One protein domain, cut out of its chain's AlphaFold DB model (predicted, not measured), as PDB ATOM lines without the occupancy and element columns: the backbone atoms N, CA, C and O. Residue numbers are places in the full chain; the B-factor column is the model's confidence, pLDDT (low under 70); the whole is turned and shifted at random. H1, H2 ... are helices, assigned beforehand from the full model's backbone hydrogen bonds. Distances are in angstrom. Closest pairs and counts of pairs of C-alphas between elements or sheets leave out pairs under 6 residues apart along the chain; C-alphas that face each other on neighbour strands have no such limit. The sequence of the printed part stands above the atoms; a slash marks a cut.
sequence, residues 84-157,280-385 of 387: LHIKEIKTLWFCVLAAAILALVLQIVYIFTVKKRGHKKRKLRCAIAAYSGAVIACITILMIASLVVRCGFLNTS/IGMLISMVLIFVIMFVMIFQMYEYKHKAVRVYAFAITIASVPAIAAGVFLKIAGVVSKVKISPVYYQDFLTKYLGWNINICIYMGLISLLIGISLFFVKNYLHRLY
ATOM      1  N   LEU A  84      31.689 -40.330 -27.311       58.47
ATOM      2  CA  LEU A  84      31.033 -39.966 -26.058       58.47
ATOM      3  C   LEU A  84      29.613 -40.551 -25.934       58.47
ATOM      4  O   LEU A  84      28.964 -40.292 -24.922       58.47
ATOM      5  N   HIS A  85      29.126 -41.310 -26.934       65.75
ATOM      6  CA  HIS A  85      27.860 -42.074 -26.943       65.75
ATOM      7  C   HIS A  85      26.704 -41.366 -26.197       65.75
ATOM      8  O   HIS A  85      26.012 -41.925 -25.341       65.75
ATOM      9  N   ILE A  86      26.499 -40.071 -26.466       65.31
ATOM     10  CA  ILE A  86      25.884 -39.166 -25.471       65.31
ATOM     11  C   ILE A  86      24.402 -39.493 -25.192       65.31
ATOM     12  O   ILE A  86      23.875 -39.246 -24.102       65.31
ATOM     13  N   LYS A  87      23.719 -40.106 -26.167       70.19
ATOM     14  CA  LYS A  87      22.350 -40.628 -26.026       70.19
ATOM     15  C   LYS A  87      22.275 -41.788 -25.022       70.19
ATOM     16  O   LYS A  87      21.319 -41.877 -24.249       70.19
ATOM     17  N   GLU A  88      23.283 -42.653 -25.006       76.56
ATOM     18  CA  GLU A  88      23.382 -43.804 -24.105       76.56
ATOM     19  C   GLU A  88      23.724 -43.352 -22.684       76.56
ATOM     20  O   GLU A  88      23.067 -43.797 -21.746       76.56
ATOM     21  N   ILE A  89      24.633 -42.379 -22.522       75.25
ATOM     22  CA  ILE A  89      24.912 -41.746 -21.217       75.25
ATOM     23  C   ILE A  89      23.631 -41.153 -20.612       75.25
ATOM     24  O   ILE A  89      23.325 -41.415 -19.448       75.25
ATOM     25  N   LYS A  90      22.842 -40.406 -21.401       77.06
ATOM     26  CA  LYS A  90      21.536 -39.886 -20.954       77.06
ATOM     27  C   LYS A  90      20.599 -41.016 -20.515       77.06
ATOM     28  O   LYS A  90      19.989 -40.922 -19.455       77.06
ATOM     29  N   THR A  91      20.512 -42.095 -21.294       83.31
ATOM     30  CA  THR A  91      19.633 -43.242 -20.998       83.31
ATOM     31  C   THR A  91      20.051 -43.947 -19.702       83.31
ATOM     32  O   THR A  91      19.223 -44.142 -18.812       83.31
ATOM     33  N   LEU A  92      21.346 -44.240 -19.539       82.75
ATOM     34  CA  LEU A  92      21.919 -44.829 -18.325       82.75
ATOM     35  C   LEU A  92      21.674 -43.959 -17.087       82.75
ATOM     36  O   LEU A  92      21.334 -44.489 -16.027       82.75
ATOM     37  N   TRP A  93      21.783 -42.633 -17.218       83.94
ATOM     38  CA  TRP A  93      21.479 -41.698 -16.134       83.94
ATOM     39  C   TRP A  93      20.019 -41.809 -15.671       83.94
ATOM     40  O   TRP A  93      19.779 -41.953 -14.472       83.94
ATOM     41  N   PHE A  94      19.045 -41.841 -16.593       86.88
ATOM     42  CA  PHE A  94      17.630 -42.035 -16.240       86.88
ATOM     43  C   PHE A  94      17.373 -43.403 -15.581       86.88
ATOM     44  O   PHE A  94      16.616 -43.481 -14.610       86.88
ATOM     45  N   CYS A  95      18.028 -44.473 -16.044       87.44
ATOM     46  CA  CYS A  95      17.920 -45.798 -15.427       87.44
ATOM     47  C   CYS A  95      18.457 -45.819 -13.984       87.44
ATOM     48  O   CYS A  95      17.803 -46.359 -13.088       87.44
ATOM     49  N   VAL A  96      19.620 -45.203 -13.733       88.31
ATOM     50  CA  VAL A  96      20.199 -45.112 -12.381       88.31
ATOM     51  C   VAL A  96      19.372 -44.192 -11.478       88.31
ATOM     52  O   VAL A  96      19.170 -44.523 -10.309       88.31
ATOM     53  N   LEU A  97      18.815 -43.100 -12.010       88.75
ATOM     54  CA  LEU A  97      17.880 -42.229 -11.292       88.75
ATOM     55  C   LEU A  97      16.631 -42.997 -10.829       88.75
ATOM     56  O   LEU A  97      16.266 -42.922  -9.655       88.75
ATOM     57  N   ALA A  98      16.008 -43.783 -11.712       89.69
ATOM     58  CA  ALA A  98      14.846 -44.603 -11.370       89.69
ATOM     59  C   ALA A  98      15.173 -45.655 -10.289       89.69
ATOM     60  O   ALA A  98      14.420 -45.810  -9.323       89.69
ATOM     61  N   ALA A  99      16.327 -46.324 -10.394       90.56
ATOM     62  CA  ALA A  99      16.805 -47.261  -9.375       90.56
ATOM     63  C   ALA A  99      17.079 -46.575  -8.022       90.56
ATOM     64  O   ALA A  99      16.783 -47.136  -6.965       90.56
ATOM     65  N   ALA A 100      17.591 -45.341  -8.030       90.31
ATOM     66  CA  ALA A 100      17.813 -44.564  -6.815       90.31
ATOM     67  C   ALA A 100      16.512 -44.125  -6.138       90.31
ATOM     68  O   ALA A 100      16.393 -44.246  -4.918       90.31
ATOM     69  N   ILE A 101      15.507 -43.706  -6.910       91.00
ATOM     70  CA  ILE A 101      14.166 -43.414  -6.386       91.00
ATOM     71  C   ILE A 101      13.564 -44.677  -5.748       91.00
ATOM     72  O   ILE A 101      13.074 -44.612  -4.619       91.00
ATOM     73  N   LEU A 102      13.678 -45.842  -6.397       92.31
ATOM     74  CA  LEU A 102      13.222 -47.114  -5.823       92.31
ATOM     75  C   LEU A 102      13.961 -47.455  -4.515       92.31
ATOM     76  O   LEU A 102      13.329 -47.853  -3.534       92.31
ATOM     77  N   ALA A 103      15.283 -47.260  -4.465       90.25
ATOM     78  CA  ALA A 103      16.080 -47.480  -3.256       90.25
ATOM     79  C   ALA A 103      15.634 -46.572  -2.098       90.25
ATOM     80  O   ALA A 103      15.471 -47.054  -0.976       90.25
ATOM     81  N   LEU A 104      15.379 -45.289  -2.373       90.81
ATOM     82  CA  LEU A 104      14.866 -44.331  -1.392       90.81
ATOM     83  C   LEU A 104      13.478 -44.733  -0.876       90.81
ATOM     84  O   LEU A 104      13.270 -44.760   0.336       90.81
ATOM     85  N   VAL A 105      12.550 -45.129  -1.756       91.19
ATOM     86  CA  VAL A 105      11.219 -45.619  -1.353       91.19
ATOM     87  C   VAL A 105      11.338 -46.847  -0.443       91.19
ATOM     88  O   VAL A 105      10.717 -46.883   0.619       91.19
ATOM     89  N   LEU A 106      12.184 -47.824  -0.787       89.25
ATOM     90  CA  LEU A 106      12.413 -49.017   0.041       89.25
ATOM     91  C   LEU A 106      13.019 -48.678   1.416       89.25
ATOM     92  O   LEU A 106      12.611 -49.256   2.430       89.25
ATOM     93  N   GLN A 107      13.958 -47.728   1.476       88.56
ATOM     94  CA  GLN A 107      14.537 -47.233   2.730       88.56
ATOM     95  C   GLN A 107      13.480 -46.540   3.606       88.56
ATOM     96  O   GLN A 107      13.354 -46.872   4.787       88.56
ATOM     97  N   ILE A 108      12.680 -45.636   3.028       89.38
ATOM     98  CA  ILE A 108      11.591 -44.918   3.711       89.38
ATOM     99  C   ILE A 108      10.565 -45.916   4.264       89.38
ATOM    100  O   ILE A 108      10.273 -45.898   5.462       89.38
ATOM    101  N   VAL A 109      10.076 -46.846   3.436       88.00
ATOM    102  CA  VAL A 109       9.124 -47.887   3.859       88.00
ATOM    103  C   VAL A 109       9.693 -48.703   5.022       88.00
ATOM    104  O   VAL A 109       8.991 -48.912   6.014       88.00
ATOM    105  N   TYR A 110      10.963 -49.118   4.971       86.62
ATOM    106  CA  TYR A 110      11.595 -49.848   6.075       86.62
ATOM    107  C   TYR A 110      11.673 -49.020   7.371       86.62
ATOM    108  O   TYR A 110      11.353 -49.532   8.451       86.62
ATOM    109  N   ILE A 111      12.072 -47.747   7.289       84.69
ATOM    110  CA  ILE A 111      12.197 -46.855   8.451       84.69
ATOM    111  C   ILE A 111      10.826 -46.631   9.113       84.69
ATOM    112  O   ILE A 111      10.690 -46.826  10.325       84.69
ATOM    113  N   PHE A 112       9.794 -46.295   8.335       84.06
ATOM    114  CA  PHE A 112       8.473 -45.962   8.877       84.06
ATOM    115  C   PHE A 112       7.626 -47.179   9.268       84.06
ATOM    116  O   PHE A 112       6.927 -47.117  10.278       84.06
ATOM    117  N   THR A 113       7.673 -48.287   8.520       80.50
ATOM    118  CA  THR A 113       6.776 -49.436   8.767       80.50
ATOM    119  C   THR A 113       7.410 -50.542   9.608       80.50
ATOM    120  O   THR A 113       6.729 -51.132  10.445       80.50
ATOM    121  N   VAL A 114       8.706 -50.820   9.431       76.88
ATOM    122  CA  VAL A 114       9.385 -51.953  10.084       76.88
ATOM    123  C   VAL A 114      10.112 -51.499  11.347       76.88
ATOM    124  O   VAL A 114       9.892 -52.066  12.416       76.88
ATOM    125  N   LYS A 115      10.941 -50.448  11.253       76.31
ATOM    126  CA  LYS A 115      11.724 -49.948  12.395       76.31
ATOM    127  C   LYS A 115      10.834 -49.287  13.457       76.31
ATOM    128  O   LYS A 115      10.980 -49.613  14.632       76.31
ATOM    129  N   LYS A 116       9.892 -48.415  13.064       74.88
ATOM    130  CA  LYS A 116       8.996 -47.706  14.008       74.88
ATOM    131  C   LYS A 116       8.037 -48.639  14.768       74.88
ATOM    132  O   LYS A 116       7.664 -48.323  15.888       74.88
ATOM    133  N   ARG A 117       7.687 -49.806  14.204       71.88
ATOM    134  CA  ARG A 117       6.871 -50.851  14.864       71.88
ATOM    135  C   ARG A 117       7.693 -51.844  15.709       71.88
ATOM    136  O   ARG A 117       7.198 -52.908  16.056       71.88
ATOM    137  N   GLY A 118       8.970 -51.564  15.987       62.97
ATOM    138  CA  GLY A 118       9.835 -52.404  16.832       62.97
ATOM    139  C   GLY A 118      10.363 -53.701  16.191       62.97
ATOM    140  O   GLY A 118      11.275 -54.330  16.728       62.97
ATOM    141  N   HIS A 119       9.873 -54.104  15.016       60.94
ATOM    142  CA  HIS A 119      10.279 -55.353  14.366       60.94
ATOM    143  C   HIS A 119      11.690 -55.266  13.748       60.94
ATOM    144  O   HIS A 119      11.861 -54.907  12.582       60.94
ATOM    145  N   LYS A 120      12.736 -55.685  14.476       65.06
ATOM    146  CA  LYS A 120      14.129 -55.726  13.969       65.06
ATOM    147  C   LYS A 120      14.375 -56.862  12.934       65.06
ATOM    148  O   LYS A 120      15.241 -57.715  13.131       65.06
ATOM    149  N   LYS A 121      13.681 -56.864  11.780       77.25
ATOM    150  CA  LYS A 121      13.876 -57.831  10.665       77.25
ATOM    151  C   LYS A 121      15.260 -57.682   9.995       77.25
ATOM    152  O   LYS A 121      15.410 -56.994   8.983       77.25
ATOM    153  N   ARG A 122      16.285 -58.344  10.554       77.19
ATOM    154  CA  ARG A 122      17.700 -58.266  10.118       77.19
ATOM    155  C   ARG A 122      17.910 -58.609   8.636       77.19
ATOM    156  O   ARG A 122      18.609 -57.854   7.969       77.19
ATOM    157  N   LYS A 123      17.302 -59.694   8.129       81.88
ATOM    158  CA  LYS A 123      17.454 -60.136   6.725       81.88
ATOM    159  C   LYS A 123      16.979 -59.064   5.730       81.88
ATOM    160  O   LYS A 123      17.740 -58.684   4.849       81.88
ATOM    161  N   LEU A 124      15.782 -58.503   5.942       83.12
ATOM    162  CA  LEU A 124      15.207 -57.448   5.095       83.12
ATOM    163  C   LEU A 124      16.090 -56.189   5.052       83.12
ATOM    164  O   LEU A 124      16.383 -55.679   3.977       83.12
ATOM    165  N   ARG A 125      16.584 -55.730   6.212       85.06
ATOM    166  CA  ARG A 125      17.506 -54.583   6.279       85.06
ATOM    167  C   ARG A 125      18.799 -54.829   5.503       85.06
ATOM    168  O   ARG A 125      19.281 -53.926   4.834       85.06
ATOM    169  N   CYS A 126      19.370 -56.028   5.611       84.38
ATOM    170  CA  CYS A 126      20.580 -56.390   4.873       84.38
ATOM    171  C   CYS A 126      20.342 -56.405   3.355       84.38
ATOM    172  O   CYS A 126      21.197 -55.908   2.631       84.38
ATOM    173  N   ALA A 127      19.185 -56.885   2.885       86.06
ATOM    174  CA  ALA A 127      18.824 -56.837   1.468       86.06
ATOM    175  C   ALA A 127      18.680 -55.391   0.951       86.06
ATOM    176  O   ALA A 127      19.295 -55.035  -0.050       86.06
ATOM    177  N   ILE A 128      17.953 -54.530   1.677       87.81
ATOM    178  CA  ILE A 128      17.793 -53.107   1.316       87.81
ATOM    179  C   ILE A 128      19.149 -52.388   1.321       87.81
ATOM    180  O   ILE A 128      19.439 -51.624   0.402       87.81
ATOM    181  N   ALA A 129      20.009 -52.652   2.309       87.94
ATOM    182  CA  ALA A 129      21.352 -52.080   2.370       87.94
ATOM    183  C   ALA A 129      22.254 -52.539   1.211       87.94
ATOM    184  O   ALA A 129      22.989 -51.720   0.668       87.94
ATOM    185  N   ALA A 130      22.181 -53.814   0.812       89.25
ATOM    186  CA  ALA A 130      22.933 -54.343  -0.324       89.25
ATOM    187  C   ALA A 130      22.470 -53.718  -1.651       89.25
ATOM    188  O   ALA A 130      23.302 -53.221  -2.407       89.25
ATOM    189  N   TYR A 131      21.153 -53.650  -1.885       91.12
ATOM    190  CA  TYR A 131      20.580 -52.970  -3.051       91.12
ATOM    191  C   TYR A 131      20.984 -51.490  -3.101       91.12
ATOM    192  O   TYR A 131      21.468 -51.002  -4.118       91.12
ATOM    193  N   SER A 132      20.877 -50.794  -1.967       90.44
ATOM    194  CA  SER A 132      21.277 -49.388  -1.862       90.44
ATOM    195  C   SER A 132      22.771 -49.198  -2.131       90.44
ATOM    196  O   SER A 132      23.141 -48.257  -2.822       90.44
ATOM    197  N   GLY A 133      23.628 -50.095  -1.632       92.12
ATOM    198  CA  GLY A 133      25.068 -50.080  -1.895       92.12
ATOM    199  C   GLY A 133      25.408 -50.270  -3.375       92.12
ATOM    200  O   GLY A 133      26.266 -49.559  -3.889       92.12
ATOM    201  N   ALA A 134      24.697 -51.158  -4.079       93.62
ATOM    202  CA  ALA A 134      24.848 -51.327  -5.524       93.62
ATOM    203  C   ALA A 134      24.442 -50.057  -6.293       93.62
ATOM    204  O   ALA A 134      25.185 -49.595  -7.155       93.62
ATOM    205  N   VAL A 135      23.316 -49.434  -5.929       93.00
ATOM    206  CA  VAL A 135      22.880 -48.154  -6.514       93.00
ATOM    207  C   VAL A 135      23.898 -47.036  -6.252       93.00
ATOM    208  O   VAL A 135      24.255 -46.313  -7.179       93.00
ATOM    209  N   ILE A 136      24.428 -46.922  -5.028       93.81
ATOM    210  CA  ILE A 136      25.480 -45.949  -4.683       93.81
ATOM    211  C   ILE A 136      26.744 -46.189  -5.519       93.81
ATOM    212  O   ILE A 136      27.347 -45.222  -5.985       93.81
ATOM    213  N   ALA A 137      27.131 -47.447  -5.753       94.38
ATOM    214  CA  ALA A 137      28.261 -47.772  -6.619       94.38
ATOM    215  C   ALA A 137      28.006 -47.311  -8.065       94.38
ATOM    216  O   ALA A 137      28.855 -46.628  -8.633       94.38
ATOM    217  N   CYS A 138      26.820 -47.570  -8.631       92.38
ATOM    218  CA  CYS A 138      26.446 -47.088  -9.968       92.38
ATOM    219  C   CYS A 138      26.453 -45.552 -10.073       92.38
ATOM    220  O   CYS A 138      27.006 -45.011 -11.030       92.38
ATOM    221  N   ILE A 139      25.899 -44.840  -9.082       92.94
ATOM    222  CA  ILE A 139      25.956 -43.368  -9.028       92.94
ATOM    223  C   ILE A 139      27.417 -42.902  -8.957       92.94
ATOM    224  O   ILE A 139      27.800 -41.980  -9.669       92.94
ATOM    225  N   THR A 140      28.258 -43.564  -8.157       93.31
ATOM    226  CA  THR A 140      29.685 -43.221  -8.021       93.31
ATOM    227  C   THR A 140      30.454 -43.437  -9.328       93.31
ATOM    228  O   THR A 140      31.220 -42.560  -9.714       93.31
ATOM    229  N   ILE A 141      30.208 -44.535 -10.054       91.94
ATOM    230  CA  ILE A 141      30.792 -44.781 -11.387       91.94
ATOM    231  C   ILE A 141      30.410 -43.656 -12.356       91.94
ATOM    232  O   ILE A 141      31.280 -43.111 -13.034       91.94
ATOM    233  N   LEU A 142      29.131 -43.265 -12.398       89.75
ATOM    234  CA  LEU A 142      28.669 -42.187 -13.278       89.75
ATOM    235  C   LEU A 142      29.217 -40.810 -12.870       89.75
ATOM    236  O   LEU A 142      29.548 -40.015 -13.752       89.75
ATOM    237  N   MET A 143      29.381 -40.530 -11.572       90.44
ATOM    238  CA  MET A 143      30.057 -39.314 -11.098       90.44
ATOM    239  C   MET A 143      31.538 -39.293 -11.504       90.44
ATOM    240  O   MET A 143      32.006 -38.267 -11.995       90.44
ATOM    241  N   ILE A 144      32.264 -40.413 -11.379       89.81
ATOM    242  CA  ILE A 144      33.660 -40.527 -11.837       89.81
ATOM    243  C   ILE A 144      33.739 -40.291 -13.350       89.81
ATOM    244  O   ILE A 144      34.490 -39.420 -13.783       89.81
ATOM    245  N   ALA A 145      32.933 -40.998 -14.147       86.00
ATOM    246  CA  ALA A 145      32.895 -40.826 -15.601       86.00
ATOM    247  C   ALA A 145      32.581 -39.373 -15.996       86.00
ATOM    248  O   ALA A 145      33.249 -38.802 -16.858       86.00
ATOM    249  N   SER A 146      31.628 -38.738 -15.310       83.81
ATOM    250  CA  SER A 146      31.273 -37.339 -15.558       83.81
ATOM    251  C   SER A 146      32.420 -36.372 -15.230       83.81
ATOM    252  O   SER A 146      32.686 -35.436 -15.984       83.81
ATOM    253  N   LEU A 147      33.154 -36.606 -14.139       85.00
ATOM    254  CA  LEU A 147      34.328 -35.801 -13.792       85.00
ATOM    255  C   LEU A 147      35.475 -35.998 -14.795       85.00
ATOM    256  O   LEU A 147      36.101 -35.017 -15.183       85.00
ATOM    257  N   VAL A 148      35.700 -37.218 -15.296       84.12
ATOM    258  CA  VAL A 148      36.691 -37.486 -16.359       84.12
ATOM    259  C   VAL A 148      36.352 -36.707 -17.634       84.12
ATOM    260  O   VAL A 148      37.221 -36.036 -18.189       84.12
ATOM    261  N   VAL A 149      35.085 -36.713 -18.060       80.00
ATOM    262  CA  VAL A 149      34.624 -35.920 -19.215       80.00
ATOM    263  C   VAL A 149      34.787 -34.416 -18.973       80.00
ATOM    264  O   VAL A 149      35.194 -33.693 -19.882       80.00
ATOM    265  N   ARG A 150      34.510 -33.918 -17.759       77.88
ATOM    266  CA  ARG A 150      34.560 -32.473 -17.479       77.88
ATOM    267  C   ARG A 150      35.974 -31.925 -17.290       77.88
ATOM    268  O   ARG A 150      36.243 -30.834 -17.788       77.88
ATOM    269  N   CYS A 151      36.836 -32.646 -16.575       76.75
ATOM    270  CA  CYS A 151      38.218 -32.252 -16.275       76.75
ATOM    271  C   CYS A 151      39.187 -32.568 -17.424       76.75
ATOM    272  O   CYS A 151      40.196 -31.877 -17.581       76.75
ATOM    273  N   GLY A 152      38.878 -33.597 -18.215       75.69
ATOM    274  CA  GLY A 152      39.601 -33.971 -19.423       75.69
ATOM    275  C   GLY A 152      38.985 -33.343 -20.666       75.69
ATOM    276  O   GLY A 152      39.370 -32.240 -21.055       75.69
ATOM    277  N   PHE A 153      38.016 -34.037 -21.268       68.81
ATOM    278  CA  PHE A 153      37.544 -33.747 -22.623       68.81
ATOM    279  C   PHE A 153      36.995 -32.320 -22.812       68.81
ATOM    280  O   PHE A 153      37.311 -31.651 -23.792       68.81
ATOM    281  N   LEU A 154      36.205 -31.825 -21.858       68.00
ATOM    282  CA  LEU A 154      35.539 -30.514 -21.941       68.00
ATOM    283  C   LEU A 154      36.295 -29.380 -21.222       68.00
ATOM    284  O   LEU A 154      35.733 -28.296 -21.015       68.00
ATOM    285  N   ASN A 155      37.546 -29.612 -20.815       72.38
ATOM    286  CA  ASN A 155      38.371 -28.616 -20.138       72.38
ATOM    287  C   ASN A 155      39.239 -27.846 -21.142       72.38
ATOM    288  O   ASN A 155      40.214 -28.371 -21.681       72.38
ATOM    289  N   THR A 156      38.922 -26.567 -21.350       68.38
ATOM    290  CA  THR A 156      39.678 -25.689 -22.253       68.38
ATOM    291  C   THR A 156      41.134 -25.516 -21.824       68.38
ATOM    292  O   THR A 156      41.993 -25.394 -22.687       68.38
ATOM    293  N   SER A 157      41.436 -25.572 -20.523       68.81
ATOM    294  CA  SER A 157      42.814 -25.484 -20.021       68.81
ATOM    295  C   SER A 157      43.630 -26.743 -20.331       68.81
ATOM    296  O   SER A 157      44.838 -26.658 -20.523       68.81
ATOM    297  N   ILE A 280      25.641 -30.481 -15.970       81.25
ATOM    298  CA  ILE A 280      25.725 -29.863 -14.640       81.25
ATOM    299  C   ILE A 280      24.485 -30.234 -13.811       81.25
ATOM    300  O   ILE A 280      24.630 -30.664 -12.668       81.25
ATOM    301  N   GLY A 281      23.281 -30.170 -14.393       82.38
ATOM    302  CA  GLY A 281      22.054 -30.630 -13.731       82.38
ATOM    303  C   GLY A 281      22.099 -32.113 -13.329       82.38
ATOM    304  O   GLY A 281      21.745 -32.458 -12.201       82.38
ATOM    305  N   MET A 282      22.599 -32.980 -14.218       84.12
ATOM    306  CA  MET A 282      22.800 -34.411 -13.961       84.12
ATOM    307  C   MET A 282      23.797 -34.674 -12.820       84.12
ATOM    308  O   MET A 282      23.547 -35.549 -11.992       84.12
ATOM    309  N   LEU A 283      24.901 -33.921 -12.750       85.50
ATOM    310  CA  LEU A 283      25.886 -34.013 -11.668       85.50
ATOM    311  C   LEU A 283      25.316 -33.542 -10.323       85.50
ATOM    312  O   LEU A 283      25.454 -34.243  -9.320       85.50
ATOM    313  N   ILE A 284      24.643 -32.387 -10.296       88.62
ATOM    314  CA  ILE A 284      24.034 -31.836  -9.075       88.62
ATOM    315  C   ILE A 284      23.004 -32.817  -8.501       88.62
ATOM    316  O   ILE A 284      23.018 -33.092  -7.300       88.62
ATOM    317  N   SER A 285      22.142 -33.399  -9.344       89.56
ATOM    318  CA  SER A 285      21.144 -34.365  -8.874       89.56
ATOM    319  C   SER A 285      21.778 -35.644  -8.314       89.56
ATOM    320  O   SER A 285      21.295 -36.166  -7.310       89.56
ATOM    321  N   MET A 286      22.879 -36.128  -8.903       90.50
ATOM    322  CA  MET A 286      23.616 -37.291  -8.398       90.50
ATOM    323  C   MET A 286      24.197 -37.040  -7.011       90.50
ATOM    324  O   MET A 286      24.032 -37.882  -6.129       90.50
ATOM    325  N   VAL A 287      24.808 -35.871  -6.793       91.81
ATOM    326  CA  VAL A 287      25.326 -35.468  -5.477       91.81
ATOM    327  C   VAL A 287      24.189 -35.373  -4.453       91.81
ATOM    328  O   VAL A 287      24.302 -35.935  -3.363       91.81
ATOM    329  N   LEU A 288      23.060 -34.746  -4.808       93.06
ATOM    330  CA  LEU A 288      21.885 -34.659  -3.933       93.06
ATOM    331  C   LEU A 288      21.349 -36.047  -3.549       93.06
ATOM    332  O   LEU A 288      21.165 -36.333  -2.367       93.06
ATOM    333  N   ILE A 289      21.148 -36.938  -4.522       92.12
ATOM    334  CA  ILE A 289      20.660 -38.306  -4.288       92.12
ATOM    335  C   ILE A 289      21.642 -39.096  -3.418       92.12
ATOM    336  O   ILE A 289      21.221 -39.767  -2.474       92.12
ATOM    337  N   PHE A 290      22.944 -38.988  -3.688       92.50
ATOM    338  CA  PHE A 290      23.993 -39.643  -2.912       92.50
ATOM    339  C   PHE A 290      23.960 -39.217  -1.433       92.50
ATOM    340  O   PHE A 290      24.022 -40.076  -0.548       92.50
ATOM    341  N   VAL A 291      23.788 -37.916  -1.163       93.00
ATOM    342  CA  VAL A 291      23.652 -37.355   0.195       93.00
ATOM    343  C   VAL A 291      22.340 -37.788   0.863       93.00
ATOM    344  O   VAL A 291      22.354 -38.195   2.026       93.00
ATOM    345  N   ILE A 292      21.209 -37.783   0.149       93.12
ATOM    346  CA  ILE A 292      19.918 -38.231   0.704       93.12
ATOM    347  C   ILE A 292      19.981 -39.723   1.071       93.12
ATOM    348  O   ILE A 292      19.601 -40.100   2.181       93.12
ATOM    349  N   MET A 293      20.528 -40.573   0.192       91.38
ATOM    350  CA  MET A 293      20.755 -41.994   0.490       91.38
ATOM    351  C   MET A 293      21.697 -42.188   1.689       91.38
ATOM    352  O   MET A 293      21.508 -43.128   2.466       91.38
ATOM    353  N   PHE A 294      22.666 -41.288   1.894       90.12
ATOM    354  CA  PHE A 294      23.604 -41.368   3.016       90.12
ATOM    355  C   PHE A 294      22.871 -41.138   4.334       90.12
ATOM    356  O   PHE A 294      22.943 -41.979   5.236       90.12
ATOM    357  N   VAL A 295      22.077 -40.065   4.407       90.44
ATOM    358  CA  VAL A 295      21.216 -39.758   5.558       90.44
ATOM    359  C   VAL A 295      20.238 -40.906   5.835       90.44
ATOM    360  O   VAL A 295      20.132 -41.358   6.978       90.44
ATOM    361  N   MET A 296      19.575 -41.444   4.809       88.50
ATOM    362  CA  MET A 296      18.614 -42.543   4.966       88.50
ATOM    363  C   MET A 296      19.264 -43.839   5.478       88.50
ATOM    364  O   MET A 296      18.740 -44.473   6.398       88.50
ATOM    365  N   ILE A 297      20.443 -44.222   4.975       88.25
ATOM    366  CA  ILE A 297      21.181 -45.390   5.493       88.25
ATOM    367  C   ILE A 297      21.663 -45.134   6.935       88.25
ATOM    368  O   ILE A 297      21.582 -46.035   7.779       88.25
ATOM    369  N   PHE A 298      22.076 -43.906   7.265       87.94
ATOM    370  CA  PHE A 298      22.394 -43.495   8.640       87.94
ATOM    371  C   PHE A 298      21.188 -43.558   9.588       87.94
ATOM    372  O   PHE A 298      21.366 -43.855  10.773       87.94
ATOM    373  N   GLN A 299      19.970 -43.316   9.101       85.75
ATOM    374  CA  GLN A 299      18.735 -43.499   9.869       85.75
ATOM    375  C   GLN A 299      18.328 -44.979   9.971       85.75
ATOM    376  O   GLN A 299      17.812 -45.409  11.011       85.75
ATOM    377  N   MET A 300      18.586 -45.786   8.938       83.75
ATOM    378  CA  MET A 300      18.277 -47.219   8.911       83.75
ATOM    379  C   MET A 300      19.112 -48.029   9.921       83.75
ATOM    380  O   MET A 300      18.605 -48.994  10.507       83.75
ATOM    381  N   TYR A 301      20.370 -47.640  10.156       83.31
ATOM    382  CA  TYR A 301      21.255 -48.293  11.124       83.31
ATOM    383  C   TYR A 301      21.292 -47.595  12.495       83.31
ATOM    384  O   TYR A 301      21.469 -46.386  12.628       83.31
ATOM    385  N   GLU A 302      21.176 -48.420  13.536       79.31
ATOM    386  CA  GLU A 302      21.381 -48.060  14.945       79.31
ATOM    387  C   GLU A 302      22.851 -47.643  15.160       79.31
ATOM    388  O   GLU A 302      23.134 -46.489  15.463       79.31
ATOM    389  N   TYR A 303      23.788 -48.536  14.823       82.81
ATOM    390  CA  TYR A 303      25.237 -48.307  14.878       82.81
ATOM    391  C   TYR A 303      25.770 -47.661  13.589       82.81
ATOM    392  O   TYR A 303      25.717 -48.284  12.521       82.81
ATOM    393  N   LYS A 304      26.343 -46.452  13.669       85.56
ATOM    394  CA  LYS A 304      26.734 -45.671  12.474       85.56
ATOM    395  C   LYS A 304      27.874 -46.289  11.665       85.56
ATOM    396  O   LYS A 304      27.845 -46.229  10.438       85.56
ATOM    397  N   HIS A 305      28.788 -47.024  12.302       87.06
ATOM    398  CA  HIS A 305      29.833 -47.779  11.597       87.06
ATOM    399  C   HIS A 305      29.280 -48.808  10.586       87.06
ATOM    400  O   HIS A 305      29.993 -49.222   9.671       87.06
ATOM    401  N   LYS A 306      28.016 -49.248  10.724       86.31
ATOM    402  CA  LYS A 306      27.358 -50.162   9.768       86.31
ATOM    403  C   LYS A 306      26.857 -49.422   8.526       86.31
ATOM    404  O   LYS A 306      26.898 -50.007   7.451       86.31
ATOM    405  N   ALA A 307      26.465 -48.154   8.660       86.75
ATOM    406  CA  ALA A 307      26.112 -47.284   7.539       86.75
ATOM    407  C   ALA A 307      27.353 -46.896   6.718       86.75
ATOM    408  O   ALA A 307      27.390 -47.137   5.514       86.75
ATOM    409  N   VAL A 308      28.412 -46.410   7.383       91.56
ATOM    410  CA  VAL A 308      29.685 -46.039   6.726       91.56
ATOM    411  C   VAL A 308      30.301 -47.224   5.974       91.56
ATOM    412  O   VAL A 308      30.809 -47.053   4.870       91.56
ATOM    413  N   ARG A 309      30.178 -48.449   6.507       92.06
ATOM    414  CA  ARG A 309      30.627 -49.678   5.830       92.06
ATOM    415  C   ARG A 309      30.007 -49.860   4.437       92.06
ATOM    416  O   ARG A 309      30.711 -50.306   3.539       92.06
ATOM    417  N   VAL A 310      28.719 -49.548   4.257       92.12
ATOM    418  CA  VAL A 310      28.033 -49.694   2.955       92.12
ATOM    419  C   VAL A 310      28.641 -48.736   1.930       92.12
ATOM    420  O   VAL A 310      28.960 -49.161   0.825       92.12
ATOM    421  N   TYR A 311      28.882 -47.483   2.324       92.38
ATOM    422  CA  TYR A 311      29.529 -46.478   1.476       92.38
ATOM    423  C   TYR A 311      30.979 -46.826   1.142       92.38
ATOM    424  O   TYR A 311      31.360 -46.760  -0.024       92.38
ATOM    425  N   ALA A 312      31.764 -47.257   2.134       94.00
ATOM    426  CA  ALA A 312      33.155 -47.655   1.934       94.00
ATOM    427  C   ALA A 312      33.277 -48.773   0.879       94.00
ATOM    428  O   ALA A 312      34.074 -48.654  -0.050       94.00
ATOM    429  N   PHE A 313      32.433 -49.813   0.955       93.69
ATOM    430  CA  PHE A 313      32.382 -50.852  -0.078       93.69
ATOM    431  C   PHE A 313      31.887 -50.326  -1.430       93.69
ATOM    432  O   PHE A 313      32.518 -50.617  -2.440       93.69
ATOM    433  N   ALA A 314      30.799 -49.549  -1.468       94.31
ATOM    434  CA  ALA A 314      30.225 -49.054  -2.720       94.31
ATOM    435  C   ALA A 314      31.209 -48.178  -3.520       94.31
ATOM    436  O   ALA A 314      31.386 -48.397  -4.716       94.31
ATOM    437  N   ILE A 315      31.895 -47.244  -2.853       94.44
ATOM    438  CA  ILE A 315      32.901 -46.367  -3.473       94.44
ATOM    439  C   ILE A 315      34.137 -47.169  -3.906       94.44
ATOM    440  O   ILE A 315      34.622 -46.998  -5.021       94.44
ATOM    441  N   THR A 316      34.614 -48.095  -3.064       94.44
ATOM    442  CA  THR A 316      35.762 -48.954  -3.409       94.44
ATOM    443  C   THR A 316      35.459 -49.800  -4.647       94.44
ATOM    444  O   THR A 316      36.262 -49.829  -5.571       94.44
ATOM    445  N   ILE A 317      34.278 -50.425  -4.723       94.12
ATOM    446  CA  ILE A 317      33.848 -51.198  -5.900       94.12
ATOM    447  C   ILE A 317      33.718 -50.294  -7.137       94.12
ATOM    448  O   ILE A 317      34.178 -50.676  -8.208       94.12
ATOM    449  N   ALA A 318      33.159 -49.089  -6.997       94.25
ATOM    450  CA  ALA A 318      33.014 -48.122  -8.087       94.25
ATOM    451  C   ALA A 318      34.351 -47.601  -8.651       94.25
ATOM    452  O   ALA A 318      34.424 -47.263  -9.830       94.25
ATOM    453  N   SER A 319      35.407 -47.559  -7.833       94.31
ATOM    454  CA  SER A 319      36.743 -47.122  -8.260       94.31
ATOM    455  C   SER A 319      37.421 -48.093  -9.238       94.31
ATOM    456  O   SER A 319      38.133 -47.664 -10.148       94.31
ATOM    457  N   VAL A 320      37.165 -49.401  -9.097       94.38
ATOM    458  CA  VAL A 320      37.870 -50.453  -9.847       94.38
ATOM    459  C   VAL A 320      37.593 -50.388 -11.357       94.38
ATOM    460  O   VAL A 320      38.568 -50.397 -12.108       94.38
ATOM    461  N   PRO A 321      36.338 -50.253 -11.844       92.25
ATOM    462  CA  PRO A 321      36.056 -50.073 -13.268       92.25
ATOM    463  C   PRO A 321      36.781 -48.887 -13.914       92.25
ATOM    464  O   PRO A 321      37.253 -49.022 -15.037       92.25
ATOM    465  N   ALA A 322      36.912 -47.749 -13.221       89.00
ATOM    466  CA  ALA A 322      37.590 -46.569 -13.765       89.00
ATOM    467  C   ALA A 322      39.099 -46.808 -13.944       89.00
ATOM    468  O   ALA A 322      39.649 -46.560 -15.019       89.00
ATOM    469  N   ILE A 323      39.755 -47.374 -12.922       91.69
ATOM    470  CA  ILE A 323      41.175 -47.752 -12.990       91.69
ATOM    471  C   ILE A 323      41.387 -48.809 -14.084       91.69
ATOM    472  O   ILE A 323      42.272 -48.655 -14.926       91.69
ATOM    473  N   ALA A 324      40.554 -49.854 -14.108       90.88
ATOM    474  CA  ALA A 324      40.648 -50.944 -15.075       90.88
ATOM    475  C   ALA A 324      40.448 -50.457 -16.519       90.88
ATOM    476  O   ALA A 324      41.236 -50.824 -17.387       90.88
ATOM    477  N   ALA A 325      39.459 -49.594 -16.775       86.62
ATOM    478  CA  ALA A 325      39.233 -49.001 -18.091       86.62
ATOM    479  C   ALA A 325      40.423 -48.140 -18.539       86.62
ATOM    480  O   ALA A 325      40.908 -48.301 -19.658       86.62
ATOM    481  N   GLY A 326      40.949 -47.275 -17.665       87.12
ATOM    482  CA  GLY A 326      42.117 -46.448 -17.979       87.12
ATOM    483  C   GLY A 326      43.372 -47.274 -18.290       87.12
ATOM    484  O   GLY A 326      44.055 -47.021 -19.283       87.12
ATOM    485  N   VAL A 327      43.657 -48.308 -17.490       89.62
ATOM    486  CA  VAL A 327      44.784 -49.229 -17.725       89.62
ATOM    487  C   VAL A 327      44.580 -50.046 -19.006       89.62
ATOM    488  O   VAL A 327      45.509 -50.163 -19.806       89.62
ATOM    489  N   PHE A 328      43.369 -50.551 -19.254       87.19
ATOM    490  CA  PHE A 328      43.035 -51.282 -20.477       87.19
ATOM    491  C   PHE A 328      43.239 -50.426 -21.732       87.19
ATOM    492  O   PHE A 328      43.871 -50.887 -22.679       87.19
ATOM    493  N   LEU A 329      42.791 -49.165 -21.732       83.38
ATOM    494  CA  LEU A 329      42.975 -48.244 -22.864       83.38
ATOM    495  C   LEU A 329      44.458 -47.958 -23.164       83.38
ATOM    496  O   LEU A 329      44.817 -47.829 -24.339       83.38
ATOM    497  N   LYS A 330      45.322 -47.917 -22.136       83.75
ATOM    498  CA  LYS A 330      46.784 -47.847 -22.321       83.75
ATOM    499  C   LYS A 330      47.338 -49.120 -22.961       83.75
ATOM    500  O   LYS A 330      48.004 -49.031 -23.988       83.75
ATOM    501  N   ILE A 331      47.046 -50.292 -22.389       82.94
ATOM    502  CA  ILE A 331      47.566 -51.587 -22.869       82.94
ATOM    503  C   ILE A 331      47.080 -51.888 -24.295       82.94
ATOM    504  O   ILE A 331      47.846 -52.357 -25.130       82.94
ATOM    505  N   ALA A 332      45.823 -51.564 -24.607       79.19
ATOM    506  CA  ALA A 332      45.239 -51.749 -25.931       79.19
ATOM    507  C   ALA A 332      45.796 -50.785 -27.001       79.19
ATOM    508  O   ALA A 332      45.386 -50.882 -28.165       79.19
ATOM    509  N   GLY A 333      46.688 -49.853 -26.635       75.25
ATOM    510  CA  GLY A 333      47.342 -48.926 -27.560       75.25
ATOM    511  C   GLY A 333      46.352 -48.054 -28.335       75.25
ATOM    512  O   GLY A 333      46.562 -47.784 -29.514       75.25
ATOM    513  N   VAL A 334      45.226 -47.666 -27.722       72.62
ATOM    514  CA  VAL A 334      44.156 -46.931 -28.429       72.62
ATOM    515  C   VAL A 334      44.680 -45.606 -28.985       72.62
ATOM    516  O   VAL A 334      44.384 -45.250 -30.122       72.62
ATOM    517  N   VAL A 335      45.545 -44.936 -28.224       69.75
ATOM    518  CA  VAL A 335      46.194 -43.684 -28.622       69.75
ATOM    519  C   VAL A 335      47.084 -43.865 -29.865       69.75
ATOM    520  O   VAL A 335      47.002 -43.069 -30.794       69.75
ATOM    521  N   SER A 336      47.880 -44.939 -29.938       66.94
ATOM    522  CA  SER A 336      48.780 -45.211 -31.076       66.94
ATOM    523  C   SER A 336      48.062 -45.718 -32.336       66.94
ATOM    524  O   SER A 336      48.695 -45.915 -33.371       66.94
ATOM    525  N   LYS A 337      46.747 -45.963 -32.261       67.56
ATOM    526  CA  LYS A 337      45.905 -46.331 -33.413       67.56
ATOM    527  C   LYS A 337      45.315 -45.114 -34.128       67.56
ATOM    528  O   LYS A 337      44.783 -45.269 -35.226       67.56
ATOM    529  N   VAL A 338      45.421 -43.919 -33.543       64.19
ATOM    530  CA  VAL A 338      44.995 -42.666 -34.175       64.19
ATOM    531  C   VAL A 338      45.963 -42.332 -35.308       64.19
ATOM    532  O   VAL A 338      47.106 -41.963 -35.066       64.19
ATOM    533  N   LYS A 339      45.499 -42.483 -36.553       64.94
ATOM    534  CA  LYS A 339      46.230 -42.097 -37.766       64.94
ATOM    535  C   LYS A 339      45.473 -40.986 -38.476       64.94
ATOM    536  O   LYS A 339      44.462 -41.261 -39.123       64.94
ATOM    537  N   ILE A 340      45.931 -39.747 -38.327       63.16
ATOM    538  CA  ILE A 340      45.274 -38.565 -38.896       63.16
ATOM    539  C   ILE A 340      46.324 -37.718 -39.610       63.16
ATOM    540  O   ILE A 340      47.385 -37.441 -39.066       63.16
ATOM    541  N   SER A 341      46.021 -37.317 -40.843       51.28
ATOM    542  CA  SER A 341      46.803 -36.311 -41.560       51.28
ATOM    543  C   SER A 341      46.204 -34.929 -41.280       51.28
ATOM    544  O   SER A 341      44.972 -34.819 -41.295       51.28
ATOM    545  N   PRO A 342      47.012 -33.880 -41.052       61.69
ATOM    546  CA  PRO A 342      48.483 -33.859 -41.033       61.69
ATOM    547  C   PRO A 342      49.102 -34.292 -39.686       61.69
ATOM    548  O   PRO A 342      48.446 -34.265 -38.646       61.69
ATOM    549  N   VAL A 343      50.392 -34.662 -39.698       66.56
ATOM    550  CA  VAL A 343      51.106 -35.289 -38.559       66.56
ATOM    551  C   VAL A 343      51.048 -34.455 -37.272       66.56
ATOM    552  O   VAL A 343      50.743 -34.992 -36.211       66.56
ATOM    553  N   TYR A 344      51.212 -33.133 -37.361       62.62
ATOM    554  CA  TYR A 344      51.152 -32.232 -36.200       62.62
ATOM    555  C   TYR A 344      49.797 -32.259 -35.462       62.62
ATOM    556  O   TYR A 344      49.717 -31.986 -34.264       62.62
ATOM    557  N   TYR A 345      48.717 -32.618 -36.163       65.50
ATOM    558  CA  TYR A 345      47.388 -32.803 -35.583       65.50
ATOM    559  C   TYR A 345      47.241 -34.182 -34.920       65.50
ATOM    560  O   TYR A 345      46.544 -34.313 -33.910       65.50
ATOM    561  N   GLN A 346      47.926 -35.203 -35.449       68.12
ATOM    562  CA  GLN A 346      48.023 -36.519 -34.819       68.12
ATOM    563  C   GLN A 346      48.766 -36.434 -33.484       68.12
ATOM    564  O   GLN A 346      48.241 -36.931 -32.495       68.12
ATOM    565  N   ASP A 347      49.915 -35.756 -33.421       70.88
ATOM    566  CA  ASP A 347      50.705 -35.654 -32.184       70.88
ATOM    567  C   ASP A 347      49.957 -34.911 -31.069       70.88
ATOM    568  O   ASP A 347      49.956 -35.361 -29.919       70.88
ATOM    569  N   PHE A 348      49.241 -33.832 -31.412       73.44
ATOM    570  CA  PHE A 348      48.304 -33.172 -30.499       73.44
ATOM    571  C   PHE A 348      47.242 -34.150 -29.970       73.44
ATOM    572  O   PHE A 348      47.087 -34.294 -28.757       73.44
ATOM    573  N   LEU A 349      46.526 -34.857 -30.855       71.38
ATOM    574  CA  LEU A 349      45.469 -35.787 -30.442       71.38
ATOM    575  C   LEU A 349      46.006 -36.983 -29.648       71.38
ATOM    576  O   LEU A 349      45.340 -37.445 -28.723       71.38
ATOM    577  N   THR A 350      47.206 -37.464 -29.966       76.00
ATOM    578  CA  THR A 350      47.908 -38.531 -29.246       76.00
ATOM    579  C   THR A 350      48.232 -38.096 -27.815       76.00
ATOM    580  O   THR A 350      47.848 -38.793 -26.871       76.00
ATOM    581  N   LYS A 351      48.864 -36.928 -27.626       78.06
ATOM    582  CA  LYS A 351      49.168 -36.377 -26.291       78.06
ATOM    583  C   LYS A 351      47.877 -36.118 -25.493       78.06
ATOM    584  O   LYS A 351      47.686 -36.692 -24.416       78.06
ATOM    585  N   TYR A 352      46.905 -35.446 -26.111       76.62
ATOM    586  CA  TYR A 352      45.600 -35.141 -25.522       76.62
ATOM    587  C   TYR A 352      44.801 -36.388 -25.092       76.62
ATOM    588  O   TYR A 352      44.281 -36.441 -23.972       76.62
ATOM    589  N   LEU A 353      44.696 -37.425 -25.933       77.56
ATOM    590  CA  LEU A 353      44.016 -38.677 -25.568       77.56
ATOM    591  C   LEU A 353      44.774 -39.431 -24.467       77.56
ATOM    592  O   LEU A 353      44.144 -39.955 -23.544       77.56
ATOM    593  N   GLY A 354      46.110 -39.438 -24.515       82.69
ATOM    594  CA  GLY A 354      46.952 -39.987 -23.451       82.69
ATOM    595  C   GLY A 354      46.689 -39.322 -22.096       82.69
ATOM    596  O   GLY A 354      46.528 -40.016 -21.086       82.69
ATOM    597  N   TRP A 355      46.551 -37.995 -22.074       83.56
ATOM    598  CA  TRP A 355      46.212 -37.251 -20.862       83.56
ATOM    599  C   TRP A 355      44.796 -37.540 -20.350       83.56
ATOM    600  O   TRP A 355      44.605 -37.759 -19.153       83.56
ATOM    601  N   ASN A 356      43.800 -37.632 -21.235       82.06
ATOM    602  CA  ASN A 356      42.434 -38.010 -20.850       82.06
ATOM    603  C   ASN A 356      42.373 -39.412 -20.210       82.06
ATOM    604  O   ASN A 356      41.673 -39.617 -19.213       82.06
ATOM    605  N   ILE A 357      43.163 -40.366 -20.716       86.00
ATOM    606  CA  ILE A 357      43.304 -41.698 -20.109       86.00
ATOM    607  C   ILE A 357      43.985 -41.610 -18.730       86.00
ATOM    608  O   ILE A 357      43.558 -42.296 -17.799       86.00
ATOM    609  N   ASN A 358      44.991 -40.742 -18.556       88.44
ATOM    610  CA  ASN A 358      45.603 -40.493 -17.242       88.44
ATOM    611  C   ASN A 358      44.586 -39.933 -16.234       88.44
ATOM    612  O   ASN A 358      44.511 -40.444 -15.118       88.44
ATOM    613  N   ILE A 359      43.759 -38.955 -16.627       87.62
ATOM    614  CA  ILE A 359      42.682 -38.413 -15.777       87.62
ATOM    615  C   ILE A 359      41.736 -39.532 -15.320       87.62
ATOM    616  O   ILE A 359      41.393 -39.587 -14.142       87.62
ATOM    617  N   CYS A 360      41.355 -40.456 -16.208       88.38
ATOM    618  CA  CYS A 360      40.512 -41.602 -15.849       88.38
ATOM    619  C   CYS A 360      41.128 -42.454 -14.722       88.38
ATOM    620  O   CYS A 360      40.462 -42.753 -13.725       88.38
ATOM    621  N   ILE A 361      42.425 -42.763 -14.828       91.25
ATOM    622  CA  ILE A 361      43.169 -43.501 -13.797       91.25
ATOM    623  C   ILE A 361      43.241 -42.691 -12.492       91.25
ATOM    624  O   ILE A 361      42.968 -43.240 -11.424       91.25
ATOM    625  N   TYR A 362      43.559 -41.394 -12.555       92.19
ATOM    626  CA  TYR A 362      43.674 -40.537 -11.369       92.19
ATOM    627  C   TYR A 362      42.344 -40.391 -10.620       92.19
ATOM    628  O   TYR A 362      42.318 -40.560  -9.403       92.19
ATOM    629  N   MET A 363      41.227 -40.163 -11.318       91.75
ATOM    630  CA  MET A 363      39.900 -40.097 -10.688       91.75
ATOM    631  C   MET A 363      39.501 -41.442 -10.058       91.75
ATOM    632  O   MET A 363      38.938 -41.476  -8.959       91.75
ATOM    633  N   GLY A 364      39.865 -42.556 -10.704       91.94
ATOM    634  CA  GLY A 364      39.765 -43.896 -10.128       91.94
ATOM    635  C   GLY A 364      40.548 -44.026  -8.815       91.94
ATOM    636  O   GLY A 364      39.964 -44.357  -7.785       91.94
ATOM    637  N   LEU A 365      41.838 -43.684  -8.809       94.19
ATOM    638  CA  LEU A 365      42.695 -43.752  -7.616       94.19
ATOM    639  C   LEU A 365      42.227 -42.824  -6.481       94.19
ATOM    640  O   LEU A 365      42.218 -43.238  -5.323       94.19
ATOM    641  N   ILE A 366      41.776 -41.605  -6.790       94.31
ATOM    642  CA  ILE A 366      41.215 -40.673  -5.797       94.31
ATOM    643  C   ILE A 366      39.957 -41.275  -5.151       94.31
ATOM    644  O   ILE A 366      39.836 -41.284  -3.926       94.31
ATOM    645  N   SER A 367      39.041 -41.842  -5.945       93.50
ATOM    646  CA  SER A 367      37.846 -42.498  -5.392       93.50
ATOM    647  C   SER A 367      38.186 -43.736  -4.548       93.50
ATOM    648  O   SER A 367      37.581 -43.933  -3.492       93.50
ATOM    649  N   LEU A 368      39.212 -44.510  -4.923       95.62
ATOM    650  CA  LEU A 368      39.731 -45.617  -4.114       95.62
ATOM    651  C   LEU A 368      40.267 -45.130  -2.755       95.62
ATOM    652  O   LEU A 368      39.918 -45.701  -1.719       95.62
ATOM    653  N   LEU A 369      41.051 -44.046  -2.731       95.94
ATOM    654  CA  LEU A 369      41.560 -43.436  -1.493       95.94
ATOM    655  C   LEU A 369      40.429 -42.928  -0.582       95.94
ATOM    656  O   LEU A 369      40.495 -43.115   0.636       95.94
ATOM    657  N   ILE A 370      39.360 -42.359  -1.150       94.31
ATOM    658  CA  ILE A 370      38.152 -41.973  -0.398       94.31
ATOM    659  C   ILE A 370      37.472 -43.217   0.203       94.31
ATOM    660  O   ILE A 370      37.132 -43.224   1.388       94.31
ATOM    661  N   GLY A 371      37.326 -44.298  -0.573       93.62
ATOM    662  CA  GLY A 371      36.786 -45.578  -0.096       93.62
ATOM    663  C   GLY A 371      37.584 -46.167   1.074       93.62
ATOM    664  O   GLY A 371      37.003 -46.540   2.097       93.62
ATOM    665  N   ILE A 372      38.917 -46.170   0.969       94.12
ATOM    666  CA  ILE A 372      39.848 -46.603   2.025       94.12
ATOM    667  C   ILE A 372      39.736 -45.704   3.267       94.12
ATOM    668  O   ILE A 372      39.625 -46.207   4.388       94.12
ATOM    669  N   SER A 373      39.670 -44.384   3.087       94.50
ATOM    670  CA  SER A 373      39.496 -43.418   4.184       94.50
ATOM    671  C   SER A 373      38.209 -43.677   4.977       94.50
ATOM    672  O   SER A 373      38.210 -43.664   6.212       94.50
ATOM    673  N   LEU A 374      37.114 -44.031   4.297       93.12
ATOM    674  CA  LEU A 374      35.862 -44.414   4.955       93.12
ATOM    675  C   LEU A 374      35.964 -45.730   5.743       93.12
ATOM    676  O   LEU A 374      35.242 -45.887   6.731       93.12
ATOM    677  N   PHE A 375      36.863 -46.659   5.392       93.38
ATOM    678  CA  PHE A 375      37.132 -47.833   6.234       93.38
ATOM    679  C   PHE A 375      37.803 -47.455   7.562       93.38
ATOM    680  O   PHE A 375      37.428 -48.026   8.592       93.38
ATOM    681  N   PHE A 376      38.709 -46.469   7.575       92.31
ATOM    682  CA  PHE A 376      39.273 -45.925   8.818       92.31
ATOM    683  C   PHE A 376      38.192 -45.255   9.677       92.31
ATOM    684  O   PHE A 376      38.048 -45.612  10.848       92.31
ATOM    685  N   VAL A 377      37.344 -44.398   9.093       92.19
ATOM    686  CA  VAL A 377      36.196 -43.784   9.796       92.19
ATOM    687  C   VAL A 377      35.244 -44.852  10.357       92.19
ATOM    688  O   VAL A 377      34.809 -44.767  11.505       92.19
ATOM    689  N   LYS A 378      34.959 -45.914   9.593       92.56
ATOM    690  CA  LYS A 378      34.155 -47.064  10.048       92.56
ATOM    691  C   LYS A 378      34.822 -47.839  11.194       92.56
ATOM    692  O   LYS A 378      34.098 -48.391  12.018       92.56
ATOM    693  N   ASN A 379      36.152 -47.910  11.261       90.19
ATOM    694  CA  ASN A 379      36.867 -48.551  12.372       90.19
ATOM    695  C   ASN A 379      36.869 -47.658  13.625       90.19
ATOM    696  O   ASN A 379      36.597 -48.153  14.714       90.19
ATOM    697  N   TYR A 380      37.075 -46.350  13.468       91.06
ATOM    698  CA  TYR A 380      36.982 -45.368  14.553       91.06
ATOM    699  C   TYR A 380      35.583 -45.354  15.194       91.06
ATOM    700  O   TYR A 380      35.437 -45.585  16.392       91.06
ATOM    701  N   LEU A 381      34.530 -45.244  14.372       89.75
ATOM    702  CA  LEU A 381      33.136 -45.374  14.814       89.75
ATOM    703  C   LEU A 381      32.781 -46.781  15.326       89.75
ATOM    704  O   LEU A 381      31.701 -46.971  15.877       89.75
ATOM    705  N   HIS A 382      33.599 -47.807  15.083       88.50
ATOM    706  CA  HIS A 382      33.368 -49.109  15.705       88.50
ATOM    707  C   HIS A 382      33.808 -49.099  17.165       88.50
ATOM    708  O   HIS A 382      33.053 -49.597  17.989       88.50
ATOM    709  N   ARG A 383      34.973 -48.512  17.474       88.69
ATOM    710  CA  ARG A 383      35.467 -48.377  18.852       88.69
ATOM    711  C   ARG A 383      34.487 -47.569  19.704       88.69
ATOM    712  O   ARG A 383      33.896 -48.138  20.606       88.69
ATOM    713  N   LEU A 384      34.149 -46.346  19.281       85.81
ATOM    714  CA  LEU A 384      33.221 -45.415  19.964       85.81
ATOM    715  C   LEU A 384      31.791 -45.921  20.287       85.81
ATOM    716  O   LEU A 384      31.017 -45.185  20.893       85.81
ATOM    717  N   TYR A 385      31.378 -47.092  19.795       75.62
ATOM    718  CA  TYR A 385      30.039 -47.657  20.029       75.62
ATOM    719  C   TYR A 385      30.090 -49.101  20.568       75.62
ATOM    720  O   TYR A 385      29.078 -49.810  20.494       75.62
TER     721      TYR A 385
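What this domain is: This is residues 84 to 157 and 280 to 385 of the 387 residues of an uncharacterized protein of Clostridium sp. CAG:253 (UniProt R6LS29). Five long helices form a loose, elongated up-and-down bundle, each running against the one before it in the chain. H2 is in the middle, with H1 and H3 on one side of it and H4 and the longest helix, H5, on the other. The printed part has 180 residues with five named helices, H1 to H5 in chain order, and no named strand; its class is all helix. It is loose, with a radius of gyration of the C-alphas of 19.8 A, and spans 72 by 36 by 27 A, only just a rod.

How they stand to each other: H5, residues 343 to 383, touches H4, residues 304 to 331, at a shallow tilt of 21 degrees, opposite ways; the closest C-alphas, of His 305 and Lys 378, are 4.6 A apart. H2, residues 122 to 153, is the hub, touching four helices. Residues 310 to 322 of H4 touch H2 at a steep tilt of 40 degrees, closest at C-alphas 137 and 314, 4.6 A. H1, residues 86 to 115, and H2 form a hairpin, closest at C-alphas 103 and 132, 5.7 A. H3, residues 280 to 300, touches H2, closest at C-alphas 139 and 286, 6.5 A. H1 and H5 are apart. Every O i to N i+4 pair is within hydrogen-bond range in H2, H3 and H5; in H1 25 of 26 are, in H4 19 of 24.

Where its parts are: H1 begins at C-alpha 86 (25.884, -39.166, -25.471) and is 41.8 A long; H2 measures 45.5 A, H3 30.2 A, H4 41.4 A. H5 measures 60.9 A, ending at C-alpha 383 (35.467, -48.377, 18.852).

The domain as a whole: The C-alphas farthest apart, of Gly 118 and Pro 342, are 72.0 A apart. Residues 158 to 279 are not printed; C-alphas 157 and 280 are 18.4 A apart across the cut. The link from H4 to H5 is long, 11 residues. Confidence is low, under 70, at 22 residues, among them 335 to 346.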